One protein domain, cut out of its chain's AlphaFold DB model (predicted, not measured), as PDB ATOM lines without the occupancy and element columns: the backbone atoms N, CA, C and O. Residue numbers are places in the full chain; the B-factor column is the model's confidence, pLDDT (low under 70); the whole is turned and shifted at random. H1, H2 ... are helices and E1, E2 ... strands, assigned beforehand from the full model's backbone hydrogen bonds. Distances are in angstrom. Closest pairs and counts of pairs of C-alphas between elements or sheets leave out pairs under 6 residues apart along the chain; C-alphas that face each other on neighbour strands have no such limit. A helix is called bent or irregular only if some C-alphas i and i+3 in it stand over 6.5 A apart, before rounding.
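What this domain is: This is residues 98 to 191 of the 502 residues of an uncharacterized protein of Enhygromyxa salina (UniProt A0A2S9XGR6). Look first for one twisted sheet of five short strands, with two helices over one face and no named helix over the other. The long helix H1 crosses slantwise over the E1 and E2 side, the short helix H2 runs along E5, and a long loop, residues 148 to 165, leads from E3 to the edge strand E4. The printed part has 94 residues, with five named strands and two named helices in the order E1, E2, H1, E3, E4, E5, H2. The sheet is mixed, in the order E1, E2, E3, E5, E4, and the class is mixed, helices and strands. The whole is compact, with a radius of gyration of the C-alphas of 12.7 A, and flat, spanning 37 by 30 by 16 A.

Where its parts are: Find C-alpha 100 at (176.392, 199.373, 162.140), where E1, residues 100 to 103, begins. E2 is residues 107 to 110, and E3, residues 143 to 147, is the longest strand at 12.9 A. E5 is residues 172 to 175 and E4 is residues 166 to 169, 10.5 A long. From C-alpha 119 at (166.605, 210.267, 167.301), H1 runs 27.4 A to residue 136; it is irregular, with C-alphas 119 and 122 7.1 A apart. H2, residues 181 to 188, is 10.1 A long and ends at C-alpha 188, (177.706, 212.118, 148.639).

How they stand to each other: Start at the inner strand E3, parallel to E2 at 22 degrees, with N 108 and O 143 at 2.8 A. On its other side E5 is parallel to it at 21 degrees, with N 173 and O 144 at 2.8 A. The hairpin E1 and E2 is antiparallel, with N 101 and O 109 at 2.9 A, and so is the hairpin E4 and E5, with N 167 and O 174 at 2.9 A. E2, H1 and E3 form a strand-helix-strand unit, two parallel neighbour strands with a helix between, whose crossover is left-handed. H1 and H2 are on the same face of the sheet, in two layers. H1 has a height over the sheet of 9.0 A, over E2 and, only just, E1, where 3 of its C-alphas fall; its closest C-alpha to E2 is that of Glu 126, 5.9 A from that of Leu 107. H2, at 7.3 A, is over E5, at 4 degrees to it on the local plane; the C-alphas of Glu 172 and Ala 187 are closest, at 5.7 A. H1 touches H2 with residues 125 to 133 alone, at a steep tilt of 54 degrees, the same way; Val 129 and Ala 188 have the closest C-alphas, at 5.7 A. In H2 every O i to N i+4 pair is within hydrogen-bond range, in H1 13 of 14.

The domain as a whole: The C-alphas farthest apart, those of Gly 137 and Ser 151, are 37.5 A apart. The printed part has no cut, and the link from E3 to E4 is long, with 18 residues. Mean pLDDT of the printed part is 90.4; look for values under 70 at residues 162 to 163.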
ATOM      1  N   PRO A  98     183.614 200.253 163.988       93.75
ATOM      2  CA  PRO A  98     182.434 200.192 164.840       93.75
ATOM      3  C   PRO A  98     181.251 199.445 164.188       93.75
ATOM      4  O   PRO A  98     181.132 199.385 162.950       93.75
ATOM      5  N   PRO A  99     180.339 198.878 165.004       96.00
ATOM      6  CA  PRO A  99     179.164 198.194 164.488       96.00
ATOM      7  C   PRO A  99     178.240 199.165 163.745       96.00
ATOM      8  O   PRO A  99     178.181 200.357 164.037       96.00
ATOM      9  N   ILE A 100     177.478 198.631 162.787       97.25
ATOM     10  CA  ILE A 100     176.392 199.373 162.140       97.25
ATOM     11  C   ILE A 100     175.269 199.547 163.162       97.25
ATOM     12  O   ILE A 100     174.721 198.553 163.641       97.25
ATOM     13  N   VAL A 101     174.914 200.793 163.459       96.81
ATOM     14  CA  VAL A 101     173.820 201.133 164.382       96.81
ATOM     15  C   VAL A 101     172.521 201.430 163.636       96.81
ATOM     16  O   VAL A 101     171.446 201.079 164.116       96.81
ATOM     17  N   GLN A 102     172.609 202.001 162.431       96.50
ATOM     18  CA  GLN A 102     171.454 202.320 161.596       96.50
ATOM     19  C   GLN A 102     171.827 202.260 160.112       96.50
ATOM     20  O   GLN A 102     172.984 202.454 159.739       96.50
ATOM     21  N   ARG A 103     170.857 201.932 159.254       97.69
ATOM     22  CA  ARG A 103     171.060 201.816 157.807       97.69
ATOM     23  C   ARG A 103     169.777 202.101 157.039       97.69
ATOM     24  O   ARG A 103     168.712 201.604 157.399       97.69
ATOM     25  N   SER A 104     169.934 202.782 155.914       96.94
ATOM     26  CA  SER A 104     168.947 202.978 154.862       96.94
ATOM     27  C   SER A 104     169.557 202.624 153.490       96.94
ATOM     28  O   SER A 104     170.723 202.224 153.415       96.94
ATOM     29  N   PRO A 105     168.809 202.737 152.376       96.19
ATOM     30  CA  PRO A 105     169.378 202.601 151.034       96.19
ATOM     31  C   PRO A 105     170.429 203.664 150.669       96.19
ATOM     32  O   PRO A 105     171.176 203.448 149.719       96.19
ATOM     33  N   ARG A 106     170.452 204.808 151.369       96.06
ATOM     34  CA  ARG A 106     171.297 205.974 151.051       96.06
ATOM     35  C   ARG A 106     172.412 206.206 152.065       96.06
ATOM     36  O   ARG A 106     173.421 206.799 151.708       96.06
ATOM     37  N   LEU A 107     172.252 205.739 153.301       97.69
ATOM     38  CA  LEU A 107     173.206 205.979 154.379       97.69
ATOM     39  C   LEU A 107     173.341 204.746 155.279       97.69
ATOM     40  O   LEU A 107     172.349 204.179 155.736       97.69
ATOM     41  N   THR A 108     174.571 204.363 155.593       98.06
ATOM     42  CA  THR A 108     174.885 203.451 156.696       98.06
ATOM     43  C   THR A 108     175.618 204.241 157.768       98.06
ATOM     44  O   THR A 108     176.622 204.880 157.475       98.06
ATOM     45  N   LEU A 109     175.156 204.161 159.015       97.44
ATOM     46  CA  LEU A 109     175.821 204.764 160.163       97.44
ATOM     47  C   LEU A 109     176.461 203.680 161.030       97.44
ATOM     48  O   LEU A 109     175.790 202.760 161.512       97.44
ATOM     49  N   ARG A 110     177.765 203.820 161.255       96.94
ATOM     50  CA  ARG A 110     178.562 203.037 162.197       96.94
ATOM     51  C   ARG A 110     178.954 203.909 163.371       96.94
ATOM     52  O   ARG A 110     179.456 205.014 163.182       96.94
ATOM     53  N   ALA A 111     178.743 203.397 164.574       95.19
ATOM     54  CA  ALA A 111     179.094 204.099 165.796       95.19
ATOM     55  C   ALA A 111     179.368 203.104 166.934       95.19
ATOM     56  O   ALA A 111     178.809 202.002 166.933       95.19
ATOM     57  N   PRO A 112     180.214 203.470 167.908       92.12
ATOM     58  CA  PRO A 112     180.383 202.713 169.141       92.12
ATOM     59  C   PRO A 112     179.044 202.542 169.871       92.12
ATOM     60  O   PRO A 112     178.256 203.482 169.976       92.12
ATOM     61  N   ALA A 113     178.776 201.334 170.366       88.81
ATOM     62  CA  ALA A 113     177.480 200.971 170.951       88.81
ATOM     63  C   ALA A 113     177.175 201.705 172.270       88.81
ATOM     64  O   ALA A 113     176.033 201.734 172.723       88.81
ATOM     65  N   GLU A 114     178.204 202.251 172.909       87.44
ATOM     66  CA  GLU A 114     178.141 203.004 174.153       87.44
ATOM     67  C   GLU A 114     177.747 204.474 173.972       87.44
ATOM     68  O   GLU A 114     177.453 205.142 174.964       87.44
ATOM     69  N   LEU A 115     177.753 204.989 172.739       85.75
ATOM     70  CA  LEU A 115     177.442 206.388 172.472       85.75
ATOM     71  C   LEU A 115     175.942 206.561 172.231       85.75
ATOM     72  O   LEU A 115     175.342 205.894 171.390       85.75
ATOM     73  N   GLU A 116     175.334 207.474 172.985       90.12
ATOM     74  CA  GLU A 116     173.959 207.907 172.748       90.12
ATOM     75  C   GLU A 116     173.914 208.712 171.444       90.12
ATOM     76  O   GLU A 116     174.680 209.658 171.278       90.12
ATOM     77  N   ILE A 117     173.028 208.336 170.523       93.44
ATOM     78  CA  ILE A 117     172.764 209.057 169.274       93.44
ATOM     79  C   ILE A 117     171.320 209.534 169.344       93.44
ATOM     80  O   ILE A 117     170.425 208.727 169.605       93.44
ATOM     81  N   CYS A 118     171.090 210.828 169.123       94.12
ATOM     82  CA  CYS A 118     169.735 211.370 169.189       94.12
ATOM     83  C   CYS A 118     168.882 210.943 167.997       94.12
ATOM     84  O   CYS A 118     169.396 210.700 166.904       94.12
ATOM     85  N   ALA A 119     167.573 210.834 168.231       94.00
ATOM     86  CA  ALA A 119     166.605 210.267 167.301       94.00
ATOM     87  C   ALA A 119     166.634 210.972 165.936       94.00
ATOM     88  O   ALA A 119     166.615 210.302 164.907       94.00
ATOM     89  N   GLY A 120     166.788 212.299 165.924       93.44
ATOM     90  CA  GLY A 120     166.855 213.093 164.698       93.44
ATOM     91  C   GLY A 120     168.183 213.028 163.936       93.44
ATOM     92  O   GLY A 120     168.258 213.528 162.816       93.44
ATOM     93  N   THR A 121     169.250 212.444 164.496       94.12
ATOM     94  CA  THR A 121     170.594 212.500 163.889       94.12
ATOM     95  C   THR A 121     170.669 211.764 162.559       94.12
ATOM     96  O   THR A 121     171.201 212.303 161.591       94.12
ATOM     97  N   PHE A 122     170.149 210.538 162.491       95.31
ATOM     98  CA  PHE A 122     170.224 209.753 161.261       95.31
ATOM     99  C   PHE A 122     169.346 210.346 160.160       95.31
ATOM    100  O   PHE A 122     169.796 210.451 159.023       95.31
ATOM    101  N   ASP A 123     168.136 210.786 160.506       93.56
ATOM    102  CA  ASP A 123     167.204 211.392 159.555       93.56
ATOM    103  C   ASP A 123     167.764 212.707 158.990       93.56
ATOM    104  O   ASP A 123     167.665 212.953 157.787       93.56
ATOM    105  N   LEU A 124     168.434 213.515 159.826       91.50
ATOM    106  CA  LEU A 124     169.174 214.696 159.381       91.50
ATOM    107  C   LEU A 124     170.234 214.312 158.338       91.50
ATOM    108  O   LEU A 124     170.206 214.828 157.222       91.50
ATOM    109  N   MET A 125     171.132 213.383 158.675       94.94
ATOM    110  CA  MET A 125     172.220 212.960 157.788       94.94
ATOM    111  C   MET A 125     171.706 212.351 156.480       94.94
ATOM    112  O   MET A 125     172.223 212.657 155.408       94.94
ATOM    113  N   GLU A 126     170.682 211.498 156.545       95.31
ATOM    114  CA  GLU A 126     170.081 210.898 155.356       95.31
ATOM    115  C   GLU A 126     169.441 211.968 154.465       95.31
ATOM    116  O   GLU A 126     169.625 211.933 153.248       95.31
ATOM    117  N   SER A 127     168.739 212.942 155.052       92.69
ATOM    118  CA  SER A 127     168.150 214.043 154.286       92.69
ATOM    119  C   SER A 127     169.210 214.903 153.585       92.69
ATOM    120  O   SER A 127     168.995 215.299 152.441       92.69
ATOM    121  N   GLU A 128     170.376 215.118 154.209       93.50
ATOM    122  CA  GLU A 128     171.513 215.808 153.586       93.50
ATOM    123  C   GLU A 128     172.061 215.022 152.396       93.50
ATOM    124  O   GLU A 128     172.234 215.589 151.319       93.50
ATOM    125  N   VAL A 129     172.280 213.712 152.555       95.75
ATOM    126  CA  VAL A 129     172.758 212.843 151.466       95.75
ATOM    127  C   VAL A 129     171.768 212.820 150.301       95.75
ATOM    128  O   VAL A 129     172.186 212.917 149.147       95.75
ATOM    129  N   ILE A 130     170.465 212.715 150.581       94.19
ATOM    130  CA  ILE A 130     169.419 212.737 149.550       94.19
ATOM    131  C   ILE A 130     169.431 214.073 148.811       94.19
ATOM    132  O   ILE A 130     169.514 214.075 147.585       94.19
ATOM    133  N   GLU A 131     169.397 215.193 149.536       92.25
ATOM    134  CA  GLU A 131     169.408 216.529 148.937       92.25
ATOM    135  C   GLU A 131     170.656 216.736 148.072       92.25
ATOM    136  O   GLU A 131     170.556 217.244 146.959       92.25
ATOM    137  N   LEU A 132     171.829 216.306 148.542       94.50
ATOM    138  CA  LEU A 132     173.081 216.386 147.792       94.50
ATOM    139  C   LEU A 132     173.033 215.559 146.505       94.50
ATOM    140  O   LEU A 132     173.350 216.068 145.428       94.50
ATOM    141  N   GLN A 133     172.626 214.294 146.597       94.50
ATOM    142  CA  GLN A 133     172.573 213.404 145.438       94.50
ATOM    143  C   GLN A 133     171.540 213.884 144.412       94.50
ATOM    144  O   GLN A 133     171.844 213.932 143.219       94.50
ATOM    145  N   ASP A 134     170.363 214.317 144.864       93.69
ATOM    146  CA  ASP A 134     169.305 214.826 143.992       93.69
ATOM    147  C   ASP A 134     169.713 216.159 143.344       93.69
ATOM    148  O   ASP A 134     169.559 216.329 142.131       93.69
ATOM    149  N   ARG A 135     170.303 217.086 144.113       93.00
ATOM    150  CA  ARG A 135     170.742 218.402 143.622       93.00
ATOM    151  C   ARG A 135     171.836 218.296 142.566       93.00
ATOM    152  O   ARG A 135     171.779 219.002 141.565       93.00
ATOM    153  N   PHE A 136     172.820 217.421 142.764       94.00
ATOM    154  CA  PHE A 136     173.934 217.247 141.824       94.00
ATOM    155  C   PHE A 136     173.680 216.167 140.759       94.00
ATOM    156  O   PHE A 136     174.548 215.911 139.922       94.00
ATOM    157  N   GLY A 137     172.498 215.540 140.764       93.62
ATOM    158  CA  GLY A 137     172.155 214.460 139.839       93.62
ATOM    159  C   GLY A 137     173.124 213.279 139.928       93.62
ATOM    160  O   GLY A 137     173.470 212.687 138.903       93.62
ATOM    161  N   VAL A 138     173.616 212.982 141.132       91.38
ATOM    162  CA  VAL A 138     174.487 211.836 141.401       91.38
ATOM    163  C   VAL A 138     173.609 210.606 141.576       91.38
ATOM    164  O   VAL A 138     172.587 210.646 142.262       91.38
ATOM    165  N   GLU A 139     173.998 209.502 140.933       89.69
ATOM    166  CA  GLU A 139     173.260 208.250 141.065       89.69
ATOM    167  C   GLU A 139     173.180 207.833 142.543       89.69
ATOM    168  O   GLU A 139     174.201 207.837 143.234       89.69
ATOM    169  N   PRO A 140     171.989 207.446 143.026       85.75
ATOM    170  CA  PRO A 140     171.789 206.964 144.384       85.75
ATOM    171  C   PRO A 140     172.799 205.888 144.801       85.75
ATOM    172  O   PRO A 140     172.721 204.744 144.348       85.75
ATOM    173  N   GLY A 141     173.714 206.242 145.701       88.06
ATOM    174  CA  GLY A 141     174.687 205.330 146.299       88.06
ATOM    175  C   GLY A 141     174.656 205.410 147.827       88.06
ATOM    176  O   GLY A 141     174.328 206.472 148.363       88.06
ATOM    177  N   PRO A 142     174.963 204.309 148.538       93.69
ATOM    178  CA  PRO A 142     175.071 204.348 149.985       93.69
ATOM    179  C   PRO A 142     176.332 205.115 150.391       93.69
ATOM    180  O   PRO A 142     177.433 204.741 149.993       93.69
ATOM    181  N   VAL A 143     176.163 206.151 151.208       97.19
ATOM    182  CA  VAL A 143     177.251 206.757 151.978       97.19
ATOM    183  C   VAL A 143     177.465 205.922 153.239       97.19
ATOM    184  O   VAL A 143     176.507 205.587 153.937       97.19
ATOM    185  N   GLU A 144     178.704 205.560 153.551       97.62
ATOM    186  CA  GLU A 144     179.056 204.876 154.799       97.62
ATOM    187  C   GLU A 144     179.680 205.895 155.756       97.62
ATOM    188  O   GLU A 144     180.803 206.342 155.555       97.62
ATOM    189  N   TYR A 145     178.965 206.272 156.813       97.25
ATOM    190  CA  TYR A 145     179.464 207.188 157.832       97.25
ATOM    191  C   TYR A 145     179.921 206.417 159.063       97.25
ATOM    192  O   TYR A 145     179.129 205.731 159.711       97.25
ATOM    193  N   THR A 146     181.187 206.574 159.430       95.56
ATOM    194  CA  THR A 146     181.788 205.942 160.600       95.56
ATOM    195  C   THR A 146     182.188 206.992 161.625       95.56
ATOM    196  O   THR A 146     183.133 207.757 161.428       95.56
ATOM    197  N   TRP A 147     181.489 206.996 162.760       93.44
ATOM    198  CA  TRP A 147     181.928 207.724 163.942       93.44
ATOM    199  C   TRP A 147     183.008 206.912 164.659       93.44
ATOM    200  O   TRP A 147     182.730 205.874 165.256       93.44
ATOM    201  N   MET A 148     184.251 207.370 164.573       89.12
ATOM    202  CA  MET A 148     185.395 206.711 165.192       89.12
ATOM    203  C   MET A 148     185.435 207.010 166.698       89.12
ATOM    204  O   MET A 148     185.325 208.177 167.079       89.12
ATOM    205  N   PRO A 149     185.626 206.001 167.568       82.94
ATOM    206  CA  PRO A 149     185.874 206.242 168.984       82.94
ATOM    207  C   PRO A 149     187.253 206.875 169.193       82.94
ATOM    208  O   PRO A 149     188.181 206.665 168.410       82.94
ATOM    209  N   GLU A 150     187.411 207.583 170.312       82.75
ATOM    210  CA  GLU A 150     188.659 208.270 170.677       82.75
ATOM    211  C   GLU A 150     189.878 207.342 170.721       82.75
ATOM    212  O   GLU A 150     190.983 207.746 170.367       82.75
ATOM    213  N   SER A 151     189.670 206.067 171.055       80.50
ATOM    214  CA  SER A 151     190.721 205.045 171.061       80.50
ATOM    215  C   SER A 151     191.396 204.821 169.706       80.50
ATOM    216  O   SER A 151     192.499 204.289 169.682       80.50
ATOM    217  N   HIS A 152     190.759 205.213 168.600       77.56
ATOM    218  CA  HIS A 152     191.298 205.039 167.251       77.56
ATOM    219  C   HIS A 152     191.915 206.331 166.691       77.56
ATOM    220  O   HIS A 152     192.413 206.334 165.574       77.56
ATOM    221  N   TYR A 153     191.914 207.444 167.434       77.56
ATOM    222  CA  TYR A 153     192.388 208.736 166.914       77.56
ATOM    223  C   TYR A 153     193.882 208.771 166.591       77.56
ATOM    224  O   TYR A 153     194.277 209.536 165.711       77.56
ATOM    225  N   ASP A 154     194.677 207.958 167.288       75.38
ATOM    226  CA  ASP A 154     196.129 207.843 167.114       75.38
ATOM    227  C   ASP A 154     196.533 206.680 166.192       75.38
ATOM    228  O   ASP A 154     197.724 206.418 166.002       75.38
ATOM    229  N   ASP A 155     195.558 205.960 165.633       70.31
ATOM    230  CA  ASP A 155     195.833 204.794 164.812       70.31
ATOM    231  C   ASP A 155     196.284 205.222 163.410       70.31
ATOM    232  O   ASP A 155     195.526 205.806 162.631       70.31
ATOM    233  N   ALA A 156     197.546 204.929 163.091       72.00
ATOM    234  CA  ALA A 156     198.128 205.177 161.775       72.00
ATOM    235  C   ALA A 156     197.441 204.365 160.663       72.00
ATOM    236  O   ALA A 156     197.667 204.644 159.485       72.00
ATOM    237  N   GLU A 157     196.632 203.364 161.024       71.12
ATOM    238  CA  GLU A 157     195.849 202.557 160.093       71.12
ATOM    239  C   GLU A 157     194.535 203.224 159.669       71.12
ATOM    240  O   GLU A 157     193.904 202.758 158.716       71.12
ATOM    241  N   LEU A 158     194.116 204.318 160.322       74.81
ATOM    242  CA  LEU A 158     192.944 205.046 159.851       74.81
ATOM    243  C   LEU A 158     193.237 205.823 158.568       74.81
ATOM    244  O   LEU A 158     194.313 206.405 158.416       74.81
ATOM    245  N   PRO A 159     192.250 205.918 157.660       79.56
ATOM    246  CA  PRO A 159     192.458 206.627 156.407       79.56
ATOM    247  C   PRO A 159     192.652 208.141 156.592       79.56
ATOM    248  O   PRO A 159     193.284 208.797 155.762       79.56
ATOM    249  N   CYS A 160     192.145 208.706 157.693       81.25
ATOM    250  CA  CYS A 160     192.353 210.110 158.024       81.25
ATOM    251  C   CYS A 160     193.727 210.335 158.654       81.25
ATOM    252  O   CYS A 160     194.119 209.655 159.601       81.25
ATOM    253  N   LYS A 161     194.432 211.378 158.203       77.94
ATOM    254  CA  LYS A 161     195.640 211.854 158.889       77.94
ATOM    255  C   LYS A 161     195.288 212.246 160.330       77.94
ATOM    256  O   LYS A 161     194.279 212.903 160.567       77.94
ATOM    257  N   LEU A 162     196.171 211.918 161.277       63.88
ATOM    258  CA  LEU A 162     195.974 212.060 162.732       63.88
ATOM    259  C   LEU A 162     195.482 213.441 163.219       63.88
ATOM    260  O   LEU A 162     194.942 213.548 164.319       63.88
ATOM    261  N   SER A 163     195.675 214.501 162.431       65.50
ATOM    262  CA  SER A 163     195.321 215.877 162.790       65.50
ATOM    263  C   SER A 163     193.920 216.327 162.365       65.50
ATOM    264  O   SER A 163     193.529 217.427 162.748       65.50
ATOM    265  N   THR A 164     193.177 215.560 161.561       79.12
ATOM    266  CA  THR A 164     191.857 216.000 161.077       79.12
ATOM    267  C   THR A 164     190.726 215.484 161.971       79.12
ATOM    268  O   THR A 164     190.767 214.369 162.494       79.12
ATOM    269  N   LEU A 165     189.708 216.326 162.196       85.75
ATOM    270  CA  LEU A 165     188.507 215.950 162.958       85.75
ATOM    271  C   LEU A 165     187.625 214.963 162.193       85.75
ATOM    272  O   LEU A 165     186.878 214.196 162.800       85.75
ATOM    273  N   ALA A 166     187.705 215.002 160.871       90.94
ATOM    274  CA  ALA A 166     187.061 214.065 159.986       90.94
ATOM    275  C   ALA A 166     187.812 214.030 158.648       90.94
ATOM    276  O   ALA A 166     188.728 214.828 158.416       90.94
ATOM    277  N   CYS A 167     187.479 213.054 157.821       93.38
ATOM    278  CA  CYS A 167     187.818 213.023 156.413       93.38
ATOM    279  C   CYS A 167     186.818 212.135 155.673       93.38
ATOM    280  O   CYS A 167     186.062 211.363 156.279       93.38
ATOM    281  N   SER A 168     186.875 212.209 154.356       94.12
ATOM    282  CA  SER A 168     186.083 211.415 153.435       94.12
ATOM    283  C   SER A 168     186.992 210.802 152.379       94.12
ATOM    284  O   SER A 168     187.998 211.392 151.974       94.12
ATOM    285  N   LEU A 169     186.661 209.580 151.980       91.50
ATOM    286  CA  LEU A 169     187.313 208.853 150.901       91.50
ATOM    287  C   LEU A 169     186.239 208.134 150.102       91.50
ATOM    288  O   LEU A 169     185.557 207.256 150.632       91.50
ATOM    289  N   ASP A 170     186.098 208.500 148.830       92.44
ATOM    290  CA  ASP A 170     185.000 208.029 147.992       92.44
ATOM    291  C   ASP A 170     183.649 208.263 148.707       92.44
ATOM    292  O   ASP A 170     183.365 209.371 149.143       92.44
ATOM    293  N   ALA A 171     182.821 207.227 148.878       95.44
ATOM    294  CA  ALA A 171     181.524 207.314 149.554       95.44
ATOM    295  C   ALA A 171     181.591 207.046 151.073       95.44
ATOM    296  O   ALA A 171     180.566 206.757 151.698       95.44
ATOM    297  N   GLU A 172     182.779 207.088 151.676       96.06
ATOM    298  CA  GLU A 172     182.991 206.769 153.086       96.06
ATOM    299  C   GLU A 172     183.413 208.011 153.875       96.06
ATOM    300  O   GLU A 172     184.334 208.726 153.487       96.06
ATOM    301  N   VAL A 173     182.765 208.248 155.016       95.81
ATOM    302  CA  VAL A 173     183.127 209.289 155.981       95.81
ATOM    303  C   VAL A 173     183.700 208.645 157.230       95.81
ATOM    304  O   VAL A 173     183.104 207.739 157.812       95.81
ATOM    305  N   TYR A 174     184.815 209.187 157.700       94.06
ATOM    306  CA  TYR A 174     185.437 208.836 158.967       94.06
ATOM    307  C   TYR A 174     185.526 210.101 159.810       94.06
ATOM    308  O   TYR A 174     186.250 211.034 159.474       94.06
ATOM    309  N   ALA A 175     184.775 210.158 160.906       92.38
ATOM    310  CA  ALA A 175     184.657 211.371 161.705       92.38
ATOM    311  C   ALA A 175     184.783 211.092 163.199       92.38
ATOM    312  O   ALA A 175     184.392 210.040 163.693       92.38
ATOM    313  N   ARG A 176     185.275 212.085 163.940       88.06
ATOM    314  CA  ARG A 176     185.338 212.090 165.411       88.06
ATOM    315  C   ARG A 176     184.056 212.623 166.062       88.06
ATOM    316  O   ARG A 176     183.943 212.669 167.285       88.06
ATOM    317  N   THR A 177     183.093 213.053 165.249       86.94
ATOM    318  CA  THR A 177     181.831 213.665 165.672       86.94
ATOM    319  C   THR A 177     180.696 213.272 164.734       86.94
ATOM    320  O   THR A 177     180.932 212.956 163.566       86.94
ATOM    321  N   LEU A 178     179.462 213.351 165.227       89.00
ATOM    322  CA  LEU A 178     178.253 213.400 164.407       89.00
ATOM    323  C   LEU A 178     177.716 214.838 164.366       89.00
ATOM    324  O   LEU A 178     178.059 215.642 165.227       89.00
ATOM    325  N   ALA A 179     176.902 215.231 163.392       89.50
ATOM    326  CA  ALA A 179     177.022 214.888 161.974       89.50
ATOM    327  C   ALA A 179     177.944 215.926 161.304       89.50
ATOM    328  O   ALA A 179     177.768 217.122 161.537       89.50
ATOM    329  N   SER A 180     178.934 215.497 160.513       91.44
ATOM    330  CA  SER A 180     179.784 216.412 159.736       91.44
ATOM    331  C   SER A 180     179.208 216.606 158.334       91.44
ATOM    332  O   SER A 180     179.505 215.821 157.433       91.44
ATOM    333  N   THR A 181     178.399 217.652 158.142       92.69
ATOM    334  CA  THR A 181     177.863 218.015 156.816       92.69
ATOM    335  C   THR A 181     178.985 218.219 155.796       92.69
ATOM    336  O   THR A 181     178.837 217.806 154.652       92.69
ATOM    337  N   HIS A 182     180.137 218.761 156.212       95.00
ATOM    338  CA  HIS A 182     181.314 218.946 155.351       95.00
ATOM    339  C   HIS A 182     181.742 217.633 154.693       95.00
ATOM    340  O   HIS A 182     181.859 217.549 153.475       95.00
ATOM    341  N   GLU A 183     181.893 216.573 155.485       95.56
ATOM    342  CA  GLU A 183     182.303 215.275 154.944       95.56
ATOM    343  C   GLU A 183     181.172 214.548 154.220       95.56
ATOM    344  O   GLU A 183     181.430 213.795 153.286       95.56
ATOM    345  N   LEU A 184     179.915 214.773 154.618       96.25
ATOM    346  CA  LEU A 184     178.770 214.250 153.872       96.25
ATOM    347  C   LEU A 184     178.700 214.848 152.467       96.25
ATOM    348  O   LEU A 184     178.333 214.128 151.543       96.25
ATOM    349  N   VAL A 185     179.081 216.119 152.286       96.06
ATOM    350  CA  VAL A 185     179.190 216.735 150.957       96.06
ATOM    351  C   VAL A 185     180.166 215.941 150.102       96.06
ATOM    352  O   VAL A 185     179.763 215.490 149.037       96.06
ATOM    353  N   HIS A 186     181.385 215.703 150.586       95.94
ATOM    354  CA  HIS A 186     182.381 214.922 149.853       95.94
ATOM    355  C   HIS A 186     181.927 213.485 149.580       95.94
ATOM    356  O   HIS A 186     181.990 213.019 148.447       95.94
ATOM    357  N   ALA A 187     181.399 212.786 150.587       96.00
ATOM    358  CA  ALA A 187     181.015 211.388 150.420       96.00
ATOM    359  C   ALA A 187     179.787 211.197 149.520       96.00
ATOM    360  O   ALA A 187     179.682 210.212 148.789       96.00
ATOM    361  N   ALA A 188     178.841 212.138 149.552       94.94
ATOM    362  CA  ALA A 188     177.706 212.118 148.639       94.94
ATOM    363  C   ALA A 188     178.122 212.504 147.214       94.94
ATOM    364  O   ALA A 188     177.482 212.062 146.254       94.94
ATOM    365  N   ARG A 189     179.150 213.354 147.078       92.75
ATOM    366  CA  ARG A 189     179.640 213.880 145.805       92.75
ATOM    367  C   ARG A 189     181.063 214.426 145.916       92.75
ATOM    368  O   ARG A 189     181.338 215.333 146.683       92.75
ATOM    369  N   GLU A 190     181.945 213.971 145.039       86.88
ATOM    370  CA  GLU A 190     183.315 214.475 144.976       86.88
ATOM    371  C   GLU A 190     183.743 214.586 143.518       86.88
ATOM    372  O   GLU A 190     183.833 213.588 142.798       86.88
ATOM    373  N   SER A 191     183.929 215.813 143.036       88.94
ATOM    374  CA  SER A 191     184.062 216.013 141.590       88.94
ATOM    375  C   SER A 191     184.582 217.369 141.133       88.94
ATOM    376  O   SER A 191     184.840 217.553 139.943       88.94
TER     377      SER A 191